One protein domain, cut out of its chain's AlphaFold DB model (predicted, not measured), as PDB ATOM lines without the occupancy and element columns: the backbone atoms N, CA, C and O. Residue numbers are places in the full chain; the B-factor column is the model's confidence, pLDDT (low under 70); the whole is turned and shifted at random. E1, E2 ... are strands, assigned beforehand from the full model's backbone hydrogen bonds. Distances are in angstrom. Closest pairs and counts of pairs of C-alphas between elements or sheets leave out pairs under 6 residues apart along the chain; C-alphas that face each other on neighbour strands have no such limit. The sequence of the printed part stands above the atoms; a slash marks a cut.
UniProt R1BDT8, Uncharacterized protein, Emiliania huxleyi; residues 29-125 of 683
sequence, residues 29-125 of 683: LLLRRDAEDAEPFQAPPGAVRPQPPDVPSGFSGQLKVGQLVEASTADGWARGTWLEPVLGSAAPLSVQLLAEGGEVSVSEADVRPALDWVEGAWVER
ATOM      1  N   LEU A  29      23.297  63.621  25.343       54.78
ATOM      2  CA  LEU A  29      23.377  62.271  24.773       54.78
ATOM      3  C   LEU A  29      21.963  61.736  24.536       54.78
ATOM      4  O   LEU A  29      21.282  61.342  25.487       54.78
ATOM      5  N   LEU A  30      21.529  61.723  23.274       62.06
ATOM      6  CA  LEU A  30      20.292  61.061  22.865       62.06
ATOM      7  C   LEU A  30      20.589  59.582  22.589       62.06
ATOM      8  O   LEU A  30      21.379  59.260  21.702       62.06
ATOM      9  N   LEU A  31      19.995  58.687  23.372       63.28
ATOM     10  CA  LEU A  31      20.223  57.245  23.338       63.28
ATOM     11  C   LEU A  31      18.977  56.522  22.836       63.28
ATOM     12  O   LEU A  31      17.877  56.822  23.275       63.28
ATOM     13  N   ARG A  32      19.133  55.521  21.976       67.62
ATOM     14  CA  ARG A  32      18.030  54.654  21.541       67.62
ATOM     15  C   ARG A  32      18.328  53.207  21.901       67.62
ATOM     16  O   ARG A  32      19.424  52.746  21.590       67.62
ATOM     17  N   ARG A  33      17.392  52.496  22.538       64.44
ATOM     18  CA  ARG A  33      17.564  51.057  22.818       64.44
ATOM     19  C   ARG A  33      17.613  50.270  21.505       64.44
ATOM     20  O   ARG A  33      16.961  50.649  20.540       64.44
ATOM     21  N   ASP A  34      18.359  49.176  21.490       57.44
ATOM     22  CA  ASP A  34      18.552  48.279  20.340       57.44
ATOM     23  C   ASP A  34      17.349  47.341  20.127       57.44
ATOM     24  O   ASP A  34      17.477  46.128  19.998       57.44
ATOM     25  N   ALA A  35      16.146  47.914  20.181       59.72
ATOM     26  CA  ALA A  35      14.905  47.283  19.759       59.72
ATOM     27  C   ALA A  35      14.385  48.075  18.556       59.72
ATOM     28  O   ALA A  35      14.442  49.307  18.578       59.72
ATOM     29  N   GLU A  36      13.896  47.380  17.522       52.69
ATOM     30  CA  GLU A  36      13.578  47.972  16.208       52.69
ATOM     31  C   GLU A  36      12.619  49.181  16.281       52.69
ATOM     32  O   GLU A  36      12.715  50.071  15.439       52.69
ATOM     33  N   ASP A  37      11.817  49.288  17.350       58.53
ATOM     34  CA  ASP A  37      10.809  50.340  17.560       58.53
ATOM     35  C   ASP A  37      11.031  51.214  18.816       58.53
ATOM     36  O   ASP A  37      10.109  51.887  19.284       58.53
ATOM     37  N   ALA A  38      12.216  51.199  19.437       61.62
ATOM     38  CA  ALA A  38      12.438  52.003  20.642       61.62
ATOM     39  C   ALA A  38      12.613  53.496  20.318       61.62
ATOM     40  O   ALA A  38      13.474  53.871  19.524       61.62
ATOM     41  N   GLU A  39      11.855  54.360  20.994       68.00
ATOM     42  CA  GLU A  39      12.033  55.814  20.908       68.00
ATOM     43  C   GLU A  39      13.363  56.257  21.559       68.00
ATOM     44  O   GLU A  39      13.758  55.708  22.599       68.00
ATOM     45  N   PRO A  40      14.079  57.245  20.986       70.25
ATOM     46  CA  PRO A  40      15.254  57.830  21.619       70.25
ATOM     47  C   PRO A  40      14.899  58.550  22.929       70.25
ATOM     48  O   PRO A  40      13.872  59.216  23.034       70.25
ATOM     49  N   PHE A  41      15.778  58.480  23.926       63.22
ATOM     50  CA  PHE A  41      15.649  59.160  25.212       63.22
ATOM     51  C   PHE A  41      16.937  59.910  25.565       63.22
ATOM     52  O   PHE A  41      18.033  59.516  25.173       63.22
ATOM     53  N   GLN A  42      16.823  61.003  26.317       64.44
ATOM     54  CA  GLN A  42      17.979  61.789  26.751       64.44
ATOM     55  C   GLN A  42      18.546  61.217  28.057       64.44
ATOM     56  O   GLN A  42      17.802  60.984  29.009       64.44
ATOM     57  N   ALA A  43      19.863  61.015  28.119       54.28
ATOM     58  CA  ALA A  43      20.558  60.609  29.339       54.28
ATOM     59  C   ALA A  43      21.602  61.662  29.749       54.28
ATOM     60  O   ALA A  43      22.320  62.185  28.888       54.28
ATOM     61  N   PRO A  44      21.732  61.982  31.051       54.47
ATOM     62  CA  PRO A  44      22.785  62.876  31.507       54.47
ATOM     63  C   PRO A  44      24.161  62.226  31.269       54.47
ATOM     64  O   PRO A  44      24.294  61.013  31.449       54.47
ATOM     65  N   PRO A  45      25.214  62.997  30.933       52.06
ATOM     66  CA  PRO A  45      26.533  62.449  30.598       52.06
ATOM     67  C   PRO A  45      27.136  61.510  31.657       52.06
ATOM     68  O   PRO A  45      27.842  60.572  31.305       52.06
ATOM     69  N   GLY A  46      26.832  61.724  32.943       52.50
ATOM     70  CA  GLY A  46      27.290  60.868  34.048       52.50
ATOM     71  C   GLY A  46      26.521  59.549  34.221       52.50
ATOM     72  O   GLY A  46      26.988  58.674  34.938       52.50
ATOM     73  N   ALA A  47      25.365  59.383  33.566       52.38
ATOM     74  CA  ALA A  47      24.601  58.129  33.564       52.38
ATOM     75  C   ALA A  47      24.993  57.194  32.407       52.38
ATOM     76  O   ALA A  47      24.438  56.104  32.272       52.38
ATOM     77  N   VAL A  48      25.949  57.610  31.571       60.78
ATOM     78  CA  VAL A  48      26.448  56.829  30.442       60.78
ATOM     79  C   VAL A  48      27.866  56.370  30.751       60.78
ATOM     80  O   VAL A  48      28.776  57.172  30.944       60.78
ATOM     81  N   ARG A  49      28.058  55.053  30.776       66.31
ATOM     82  CA  ARG A  49      29.370  54.407  30.877       66.31
ATOM     83  C   ARG A  49      29.635  53.605  29.598       66.31
ATOM     84  O   ARG A  49      28.672  53.171  28.964       66.31
ATOM     85  N   PRO A  50      30.902  53.412  29.189       64.19
ATOM     86  CA  PRO A  50      31.231  52.484  28.106       64.19
ATOM     87  C   PRO A  50      30.815  51.052  28.470       64.19
ATOM     88  O   PRO A  50      30.270  50.810  29.542       64.19
ATOM     89  N   GLN A  51      31.047  50.083  27.590       63.50
ATOM     90  CA  GLN A  51      30.879  48.673  27.947       63.50
ATOM     91  C   GLN A  51      32.047  48.229  28.855       63.50
ATOM     92  O   GLN A  51      33.184  48.660  28.622       63.50
ATOM     93  N   PRO A  52      31.801  47.430  29.912       67.44
ATOM     94  CA  PRO A  52      32.881  46.852  30.702       67.44
ATOM     95  C   PRO A  52      33.722  45.877  29.878       67.44
ATOM     96  O   PRO A  52      33.233  45.374  28.866       67.44
ATOM     97  N   PRO A  53      34.986  45.638  30.276       70.62
ATOM     98  CA  PRO A  53      35.873  44.728  29.566       70.62
ATOM     99  C   PRO A  53      35.272  43.325  29.497       70.62
ATOM    100  O   PRO A  53      34.577  42.902  30.425       70.62
ATOM    101  N   ASP A  54      35.581  42.606  28.420       70.19
ATOM    102  CA  ASP A  54      35.139  41.226  28.264       70.19
ATOM    103  C   ASP A  54      35.699  40.346  29.384       70.19
ATOM    104  O   ASP A  54      36.855  40.471  29.808       70.19
ATOM    105  N   VAL A  55      34.850  39.452  29.875       72.19
ATOM    106  CA  VAL A  55      35.181  38.558  30.977       72.19
ATOM    107  C   VAL A  55      36.013  37.389  30.439       72.19
ATOM    108  O   VAL A  55      35.602  36.761  29.461       72.19
ATOM    109  N   PRO A  56      37.166  37.056  31.048       65.00
ATOM    110  CA  PRO A  56      37.933  35.880  30.655       65.00
ATOM    111  C   PRO A  56      37.115  34.594  30.810       65.00
ATOM    112  O   PRO A  56      36.433  34.404  31.818       65.00
ATOM    113  N   SER A  57      37.244  33.672  29.855       70.19
ATOM    114  CA  SER A  57      36.674  32.327  29.980       70.19
ATOM    115  C   SER A  57      37.211  31.626  31.236       70.19
ATOM    116  O   SER A  57      38.405  31.680  31.537       70.19
ATOM    117  N   GLY A  58      36.330  30.963  31.975       68.19
ATOM    118  CA  GLY A  58      36.582  30.326  33.263       68.19
ATOM    119  C   GLY A  58      36.426  31.248  34.476       68.19
ATOM    120  O   GLY A  58      36.786  30.839  35.582       68.19
ATOM    121  N   PHE A  59      35.923  32.477  34.311       77.38
ATOM    122  CA  PHE A  59      35.737  33.429  35.416       77.38
ATOM    123  C   PHE A  59      34.798  32.897  36.501       77.38
ATOM    124  O   PHE A  59      35.107  32.998  37.687       77.38
ATOM    125  N   SER A  60      33.688  32.272  36.109       70.44
ATOM    126  CA  SER A  60      32.699  31.736  37.051       70.44
ATOM    127  C   SER A  60      33.278  30.664  37.985       70.44
ATOM    128  O   SER A  60      32.875  30.570  39.139       70.44
ATOM    129  N   GLY A  61      34.289  29.913  37.532       71.44
ATOM    130  CA  GLY A  61      35.017  28.934  38.346       71.44
ATOM    131  C   GLY A  61      36.014  29.541  39.343       71.44
ATOM    132  O   GLY A  61      36.530  28.827  40.201       71.44
ATOM    133  N   GLN A  62      36.298  30.841  39.240       73.62
ATOM    134  CA  GLN A  62      37.183  31.585  40.147       73.62
ATOM    135  C   GLN A  62      36.402  32.399  41.185       73.62
ATOM    136  O   GLN A  62      36.995  32.918  42.135       73.62
ATOM    137  N   LEU A  63      35.081  32.510  41.008       76.75
ATOM    138  CA  LEU A  63      34.206  33.255  41.897       76.75
ATOM    139  C   LEU A  63      34.071  32.566  43.254       76.75
ATOM    140  O   LEU A  63      33.867  31.354  43.358       76.75
ATOM    141  N   LYS A  64      34.146  33.368  44.315       80.31
ATOM    142  CA  LYS A  64      33.863  32.920  45.681       80.31
ATOM    143  C   LYS A  64      32.405  33.193  46.023       80.31
ATOM    144  O   LYS A  64      31.844  34.201  45.609       80.31
ATOM    145  N   VAL A  65      31.801  32.318  46.821       80.62
ATOM    146  CA  VAL A  65      30.452  32.540  47.364       80.62
ATOM    147  C   VAL A  65      30.419  33.881  48.101       80.62
ATOM    148  O   VAL A  65      31.317  34.186  48.888       80.62
ATOM    149  N   GLY A  66      29.406  34.695  47.815       75.75
ATOM    150  CA  GLY A  66      29.264  36.052  48.341       75.75
ATOM    151  C   GLY A  66      30.074  37.123  47.600       75.75
ATOM    152  O   GLY A  66      29.987  38.294  47.968       75.75
ATOM    153  N   GLN A  67      30.844  36.771  46.563       82.75
ATOM    154  CA  GLN A  67      31.539  37.752  45.725       82.75
ATOM    155  C   GLN A  67      30.535  38.574  44.912       82.75
ATOM    156  O   GLN A  67      29.548  38.048  44.396       82.75
ATOM    157  N   LEU A  68      30.802  39.876  44.795       83.62
ATOM    158  CA  LEU A  68      29.950  40.804  44.064       83.62
ATOM    159  C   LEU A  68      30.143  40.647  42.548       83.62
ATOM    160  O   LEU A  68      31.256  40.770  42.033       83.62
ATOM    161  N   VAL A  69      29.042  40.420  41.840       86.62
ATOM    162  CA  VAL A  69      28.987  40.225  40.387       86.62
ATOM    163  C   VAL A  69      27.851  41.046  39.771       86.62
ATOM    164  O   VAL A  69      26.955  41.526  40.468       86.62
ATOM    165  N   GLU A  70      27.885  41.236  38.457       85.75
ATOM    166  CA  GLU A  70      26.731  41.674  37.670       85.75
ATOM    167  C   GLU A  70      26.206  40.481  36.861       85.75
ATOM    168  O   GLU A  70      26.980  39.790  36.197       85.75
ATOM    169  N   ALA A  71      24.897  40.251  36.920       84.44
ATOM    170  CA  ALA A  71      24.170  39.226  36.185       84.44
ATOM    171  C   ALA A  71      23.298  39.872  35.103       84.44
ATOM    172  O   ALA A  71      22.658  40.896  35.352       84.44
ATOM    173  N   SER A  72      23.266  39.288  33.909       78.62
ATOM    174  CA  SER A  72      22.380  39.728  32.832       78.62
ATOM    175  C   SER A  72      20.937  39.308  33.131       78.62
ATOM    176  O   SER A  72      20.663  38.145  33.421       78.62
ATOM    177  N   THR A  73      20.013  40.262  33.079       73.19
ATOM    178  CA  THR A  73      18.565  40.070  33.248       73.19
ATOM    179  C   THR A  73      17.828  40.610  32.022       73.19
ATOM    180  O   THR A  73      18.426  41.278  31.176       73.19
ATOM    181  N   ALA A  74      16.516  40.372  31.926       66.31
ATOM    182  CA  ALA A  74      15.692  40.930  30.848       66.31
ATOM    183  C   ALA A  74      15.773  42.470  30.766       66.31
ATOM    184  O   ALA A  74      15.720  43.045  29.675       66.31
ATOM    185  N   ASP A  75      15.985  43.121  31.912       63.56
ATOM    186  CA  ASP A  75      16.077  44.576  32.054       63.56
ATOM    187  C   ASP A  75      17.524  45.104  32.027       63.56
ATOM    188  O   ASP A  75      17.777  46.283  32.277       63.56
ATOM    189  N   GLY A  76      18.488  44.242  31.683       70.19
ATOM    190  CA  GLY A  76      19.907  44.571  31.585       70.19
ATOM    191  C   GLY A  76      20.747  43.979  32.717       70.19
ATOM    192  O   GLY A  76      20.360  43.022  33.382       70.19
ATOM    193  N   TRP A  77      21.945  44.524  32.921       77.88
ATOM    194  CA  TRP A  77      22.900  43.989  33.894       77.88
ATOM    195  C   TRP A  77      22.574  44.464  35.312       77.88
ATOM    196  O   TRP A  77      22.729  45.645  35.627       77.88
ATOM    197  N   ALA A  78      22.160  43.535  36.170       77.69
ATOM    198  CA  ALA A  78      21.797  43.782  37.558       77.69
ATOM    199  C   ALA A  78      22.889  43.288  38.515       77.69
ATOM    200  O   ALA A  78      23.551  42.280  38.283       77.69
ATOM    201  N   ARG A  79      23.091  44.003  39.624       83.88
ATOM    202  CA  ARG A  79      24.103  43.643  40.630       83.88
ATOM    203  C   ARG A  79      23.598  42.527  41.531       83.88
ATOM    204  O   ARG A  79      22.456  42.586  41.980       83.88
ATOM    205  N   GLY A  80      24.474  41.594  41.878       84.69
ATOM    206  CA  GLY A  80      24.160  40.488  42.769       84.69
ATOM    207  C   GLY A  80      25.382  39.863  43.432       84.69
ATOM    208  O   GLY A  80      26.520  40.256  43.180       84.69
ATOM    209  N   THR A  81      25.143  38.896  44.307       86.94
ATOM    210  CA  THR A  81      26.186  38.085  44.940       86.94
ATOM    211  C   THR A  81      26.173  36.672  44.391       86.94
ATOM    212  O   THR A  81      25.111  36.070  44.230       86.94
ATOM    213  N   TRP A  82      27.362  36.140  44.124       87.44
ATOM    214  CA  TRP A  82      27.547  34.767  43.669       87.44
ATOM    215  C   TRP A  82      27.107  33.752  44.732       87.44
ATOM    216  O   TRP A  82      27.533  33.854  45.886       87.44
ATOM    217  N   LEU A  83      26.282  32.773  44.352       79.25
ATOM    218  CA  LEU A  83      25.827  31.689  45.231       79.25
ATOM    219  C   LEU A  83      26.632  30.398  45.009       79.25
ATOM    220  O   LEU A  83      27.386  30.273  44.045       79.25
ATOM    221  N   GLU A  84      26.503  29.436  45.927       70.94
ATOM    222  CA  GLU A  84      27.149  28.127  45.776       70.94
ATOM    223  C   GLU A  84      26.677  27.421  44.495       70.94
ATOM    224  O   GLU A  84      25.469  27.313  44.269       70.94
ATOM    225  N   PRO A  85      27.598  26.909  43.658       63.22
ATOM    226  CA  PRO A  85      27.213  26.194  42.455       63.22
ATOM    227  C   PRO A  85      26.497  24.889  42.818       63.22
ATOM    228  O   PRO A  85      27.050  24.021  43.500       63.22
ATOM    229  N   VAL A  86      25.260  24.730  42.342       57.03
ATOM    230  CA  VAL A  86      24.448  23.536  42.609       57.03
ATOM    231  C   VAL A  86      24.985  22.368  41.781       57.03
ATOM    232  O   VAL A  86      24.773  22.288  40.567       57.03
ATOM    233  N   LEU A  87      25.692  21.442  42.438       50.16
ATOM    234  CA  LEU A  87      26.247  20.250  41.795       50.16
ATOM    235  C   LEU A  87      25.123  19.391  41.178       50.16
ATOM    236  O   LEU A  87      24.297  18.832  41.896       50.16
ATOM    237  N   GLY A  88      25.121  19.258  39.847       51.59
ATOM    238  CA  GLY A  88      24.187  18.402  39.098       51.59
ATOM    239  C   GLY A  88      23.085  19.128  38.311       51.59
ATOM    240  O   GLY A  88      22.294  18.457  37.649       51.59
ATOM    241  N   SER A  89      23.031  20.464  38.340       49.69
ATOM    242  CA  SER A  89      22.131  21.276  37.501       49.69
ATOM    243  C   SER A  89      22.740  21.577  36.121       49.69
ATOM    244  O   SER A  89      23.944  21.793  36.004       49.69
ATOM    245  N   ALA A  90      21.903  21.643  35.075       48.72
ATOM    246  CA  ALA A  90      22.299  22.083  33.729       48.72
ATOM    247  C   ALA A  90      22.650  23.588  33.654       48.72
ATOM    248  O   ALA A  90      23.319  24.010  32.715       48.72
ATOM    249  N   ALA A  91      22.239  24.373  34.658       54.09
ATOM    250  CA  ALA A  91      22.649  25.757  34.888       54.09
ATOM    251  C   ALA A  91      23.245  25.854  36.309       54.09
ATOM    252  O   ALA A  91      22.497  26.007  37.276       54.09
ATOM    253  N   PRO A  92      24.568  25.673  36.474       62.69
ATOM    254  CA  PRO A  92      25.198  25.568  37.792       62.69
ATOM    255  C   PRO A  92      25.502  26.926  38.444       62.69
ATOM    256  O   PRO A  92      26.117  26.955  39.505       62.69
ATOM    257  N   LEU A  93      25.134  28.040  37.806       73.06
ATOM    258  CA  LEU A  93      25.543  29.386  38.197       73.06
ATOM    259  C   LEU A  93      24.309  30.179  38.642       73.06
ATOM    260  O   LEU A  93      23.431  30.469  37.829       73.06
ATOM    261  N   SER A  94      24.252  30.534  39.924       79.50
ATOM    262  CA  SER A  94      23.163  31.325  40.505       79.50
ATOM    263  C   SER A  94      23.702  32.614  41.115       79.50
ATOM    264  O   SER A  94      24.733  32.623  41.793       79.50
ATOM    265  N   VAL A  95      22.979  33.710  40.893       84.00
ATOM    266  CA  VAL A  95      23.290  35.031  41.446       84.00
ATOM    267  C   VAL A  95      22.077  35.555  42.203       84.00
ATOM    268  O   VAL A  95      20.975  35.600  41.661       84.00
ATOM    269  N   GLN A  96      22.282  35.999  43.441       85.69
ATOM    270  CA  GLN A  96      21.252  36.689  44.218       85.69
ATOM    271  C   GLN A  96      21.317  38.192  43.953       85.69
ATOM    272  O   GLN A  96      22.303  38.841  44.304       85.69
ATOM    273  N   LEU A  97      20.288  38.755  43.323       83.12
ATOM    274  CA  LEU A  97      20.240  40.167  42.950       83.12
ATOM    275  C   LEU A  97      20.074  41.068  44.181       83.12
ATOM    276  O   LEU A  97      19.244  40.823  45.052       83.12
ATOM    277  N   LEU A  98      20.830  42.164  44.232       76.12
ATOM    278  CA  LEU A  98      20.839  43.100  45.362       76.12
ATOM    279  C   LEU A  98      19.628  44.039  45.402       76.12
ATOM    280  O   LEU A  98      19.266  44.500  46.480       76.12
ATOM    281  N   ALA A  99      19.067  44.390  44.244       58.09
ATOM    282  CA  ALA A  99      17.999  45.386  44.149       58.09
ATOM    283  C   ALA A  99      16.613  44.806  44.476       58.09
ATOM    284  O   ALA A  99      15.773  45.519  45.014       58.09
ATOM    285  N   GLU A 100      16.399  43.516  44.193       61.06
ATOM    286  CA  GLU A 100      15.088  42.859  44.321       61.06
ATOM    287  C   GLU A 100      15.115  41.600  45.206       61.06
ATOM    288  O   GLU A 100      14.072  41.009  45.467       61.06
ATOM    289  N   GLY A 101      16.292  41.161  45.672       65.69
ATOM    290  CA  GLY A 101      16.449  39.949  46.488       65.69
ATOM    291  C   GLY A 101      16.178  38.630  45.749       65.69
ATOM    292  O   GLY A 101      16.324  37.566  46.348       65.69
ATOM    293  N   GLY A 102      15.798  38.685  44.467       76.06
ATOM    294  CA  GLY A 102      15.529  37.522  43.626       76.06
ATOM    295  C   GLY A 102      16.799  36.770  43.223       76.06
ATOM    296  O   GLY A 102      17.835  37.376  42.950       76.06
ATOM    297  N   GLU A 103      16.716  35.442  43.177       83.81
ATOM    298  CA  GLU A 103      17.759  34.582  42.615       83.81
ATOM    299  C   GLU A 103      17.541  34.423  41.108       83.81
ATOM    300  O   GLU A 103      16.423  34.156  40.662       83.81
ATOM    301  N   VAL A 104      18.611  34.570  40.328       80.38
ATOM    302  CA  VAL A 104      18.586  34.340  38.885       80.38
ATOM    303  C   VAL A 104      19.652  33.313  38.505       80.38
ATOM    304  O   VAL A 104      20.805  33.400  38.938       80.38
ATOM    305  N   SER A 105      19.257  32.320  37.710       82.25
ATOM    306  CA  SER A 105      20.185  31.354  37.118       82.25
ATOM    307  C   SER A 105      20.769  31.946  35.841       82.25
ATOM    308  O   SER A 105      20.025  32.360  34.952       82.25
ATOM    309  N   VAL A 106      22.095  31.987  35.750       78.19
ATOM    310  CA  VAL A 106      22.836  32.635  34.659       78.19
ATOM    311  C   VAL A 106      23.733  31.644  33.927       78.19
ATOM    312  O   VAL A 106      24.106  30.601  34.463       78.19
ATOM    313  N   SER A 107      24.096  31.949  32.683       79.25
ATOM    314  CA  SER A 107      25.204  31.273  32.006       79.25
ATOM    315  C   SER A 107      26.529  31.988  32.289       79.25
ATOM    316  O   SER A 107      26.558  33.080  32.855       79.25
ATOM    317  N   GLU A 108      27.653  31.394  31.886       74.62
ATOM    318  CA  GLU A 108      28.971  32.024  32.035       74.62
ATOM    319  C   GLU A 108      29.104  33.331  31.232       74.62
ATOM    320  O   GLU A 108      29.833  34.229  31.641       74.62
ATOM    321  N   ALA A 109      28.361  33.467  30.128       72.75
ATOM    322  CA  ALA A 109      28.307  34.699  29.341       72.75
ATOM    323  C   ALA A 109      27.428  35.785  29.989       72.75
ATOM    324  O   ALA A 109      27.588  36.967  29.690       72.75
ATOM    325  N   ASP A 110      26.535  35.388  30.899       80.38
ATOM    326  CA  ASP A 110      25.553  36.255  31.558       80.38
ATOM    327  C   ASP A 110      25.991  36.678  32.967       80.38
ATOM    328  O   ASP A 110      25.190  37.213  33.733       80.38
ATOM    329  N   VAL A 111      27.256  36.450  33.328       81.50
ATOM    330  CA  VAL A 111      27.828  36.855  34.615       81.50
ATOM    331  C   VAL A 111      29.188  37.514  34.427       81.50
ATOM    332  O   VAL A 111      30.050  37.021  33.703       81.50
ATOM    333  N   ARG A 112      29.403  38.646  35.101       85.19
ATOM    334  CA  ARG A 112      30.657  39.409  35.027       85.19
ATOM    335  C   ARG A 112      31.052  40.016  36.374       85.19
ATOM    336  O   ARG A 112      30.199  40.130  37.257       85.19
ATOM    337  N   PRO A 113      32.318  40.434  36.562       82.44
ATOM    338  CA  PRO A 113      32.720  41.153  37.765       82.44
ATOM    339  C   PRO A 113      31.891  42.425  37.955       82.44
ATOM    340  O   PRO A 113      31.574  43.126  36.989       82.44
ATOM    341  N   ALA A 114      31.571  42.758  39.204       83.12
ATOM    342  CA  ALA A 114      30.961  44.043  39.508       83.12
ATOM    343  C   ALA A 114      32.011  45.159  39.434       83.12
ATOM    344  O   ALA A 114      32.813  45.351  40.353       83.12
ATOM    345  N   LEU A 115      31.993  45.891  38.321       78.88
ATOM    346  CA  LEU A 115      32.894  47.008  38.059       78.88
ATOM    347  C   LEU A 115      32.141  48.339  38.139       78.88
ATOM    348  O   LEU A 115      31.011  48.467  37.654       78.88
ATOM    349  N   ASP A 116      32.796  49.345  38.706       76.25
ATOM    350  CA  ASP A 116      32.348  50.733  38.637       76.25
ATOM    351  C   ASP A 116      33.108  51.484  37.550       76.25
ATOM    352  O   ASP A 116      34.297  51.254  37.331       76.25
ATOM    353  N   TRP A 117      32.417  52.401  36.877       71.50
ATOM    354  CA  TRP A 117      33.050  53.342  35.964       71.50
ATOM    355  C   TRP A 117      33.383  54.619  36.734       71.50
ATOM    356  O   TRP A 117      32.486  55.398  37.048       71.50
ATOM    357  N   VAL A 118      34.659  54.813  37.065       67.50
ATOM    358  CA  VAL A 118      35.148  55.944  37.865       67.50
ATOM    359  C   VAL A 118      36.267  56.631  37.094       67.50
ATOM    360  O   VAL A 118      37.213  55.977  36.663       67.50
ATOM    361  N   GLU A 119      36.131  57.940  36.870       62.44
ATOM    362  CA  GLU A 119      37.155  58.802  36.247       62.44
ATOM    363  C   GLU A 119      37.776  58.248  34.945       62.44
ATOM    364  O   GLU A 119      38.956  58.432  34.653       62.44
ATOM    365  N   GLY A 120      36.969  57.579  34.114       66.00
ATOM    366  CA  GLY A 120      37.427  57.058  32.825       66.00
ATOM    367  C   GLY A 120      38.035  55.651  32.868       66.00
ATOM    368  O   GLY A 120      38.592  55.211  31.859       66.00
ATOM    369  N   ALA A 121      37.931  54.948  33.998       62.75
ATOM    370  CA  ALA A 121      38.405  53.581  34.162       62.75
ATOM    371  C   ALA A 121      37.341  52.664  34.783       62.75
ATOM    372  O   ALA A 121      36.484  53.085  35.559       62.75
ATOM    373  N   TRP A 122      37.430  51.378  34.441       71.50
ATOM    374  CA  TRP A 122      36.679  50.313  35.089       71.50
ATOM    375  C   TRP A 122      37.432  49.833  36.323       71.50
ATOM    376  O   TRP A 122      38.522  49.279  36.197       71.50
ATOM    377  N   VAL A 123      36.858  50.049  37.501       76.75
ATOM    378  CA  VAL A 123      37.473  49.697  38.782       76.75
ATOM    379  C   VAL A 123      36.715  48.529  39.395       76.75
ATOM    380  O   VAL A 123      35.491  48.572  39.526       76.75
ATOM    381  N   GLU A 124      37.447  47.478  39.771       67.31
ATOM    382  CA  GLU A 124      36.883  46.372  40.537       67.31
ATOM    383  C   GLU A 124      36.526  46.863  41.934       67.31
ATOM    384  O   GLU A 124      37.360  47.403  42.666       67.31
ATOM    385  N   ARG A 125      35.261  46.687  42.312       60.25
ATOM    386  CA  ARG A 125      34.815  47.067  43.644       60.25
ATOM    387  C   ARG A 125      35.299  46.007  44.634       60.25
ATOM    388  O   ARG A 125      34.661  44.973  44.816       60.25
TER     389      ARG A 125
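AT A GLANCE: This is residues 29 to 125 of the 683 residues of an uncharacterized protein of Emiliania huxleyi (UniProt R1BDT8). Five strands, E6 E5 E4 E3 E7, make one sheet curled like part of a barrel and folded back on itself, with E4 as the hinge. A small hairpin, E8 and E9, continues from edge strand E7; another, E1 and E2, lies well away beyond a long link. The printed part has 97 residues, no named helix and nine strands, E1 to E9; all three sheets are antiparallel, the class is all strand, and under half of the residues are in named elements. It is only just loose, close to compact, with a radius of gyration of the C-alphas of 15.1 A and spans of 45 by 32 by 26 A.

HOW THE PARTS SIT: Look first at E4, residues 76 to 82: within hydrogen-bond range, its O 78 is 2.8 A from N 71 of E3, residues 68 to 73, and its O 81 is 2.9 A from N 96 of E5, residues 93 to 97. Next to E5 find E6, residues 103 to 106, with N 104 and O 95 at 2.9 A; E3 E4 E5 E6 are a meander, each strand the antiparallel neighbour of the one before. Beside E3 is E7, residues 111 to 113, with N 70 and O 112 at 2.8 A. In this folded sheet, bent back into two leaves, E6 and E5 face E3 and E7; the closest C-alphas of E3 and E5, Ala 71 and Val 95, are 6.8 A apart. E7 runs on at 47 degrees into E8, residues 115 to 118, a hairpin with E9, residues 121 to 124 (N 116 and O 123, 2.9 A). E1, residues 29 to 33, and E2, residues 41 to 43, form a hairpin, N 31 and O 41 at 2.8 A; E2 and E3 are apart.

IN THESE COORDINATES: Find C-alpha 29 at (23.377, 62.271, 24.773), where E1 begins. E4 runs 17.3 A from C-alpha 76 at (19.907, 44.571, 31.585), and E3 15.7 A.

THE WHOLE: The C-alphas farthest apart, Leu 29 and Gly 88, are 46.2 A apart. The printed part has no cut; residues 44 to 67 are the long link. Mean pLDDT of the printed part is 70.2, with 44 residues under 70, among them 29 to 39 and 85 to 92.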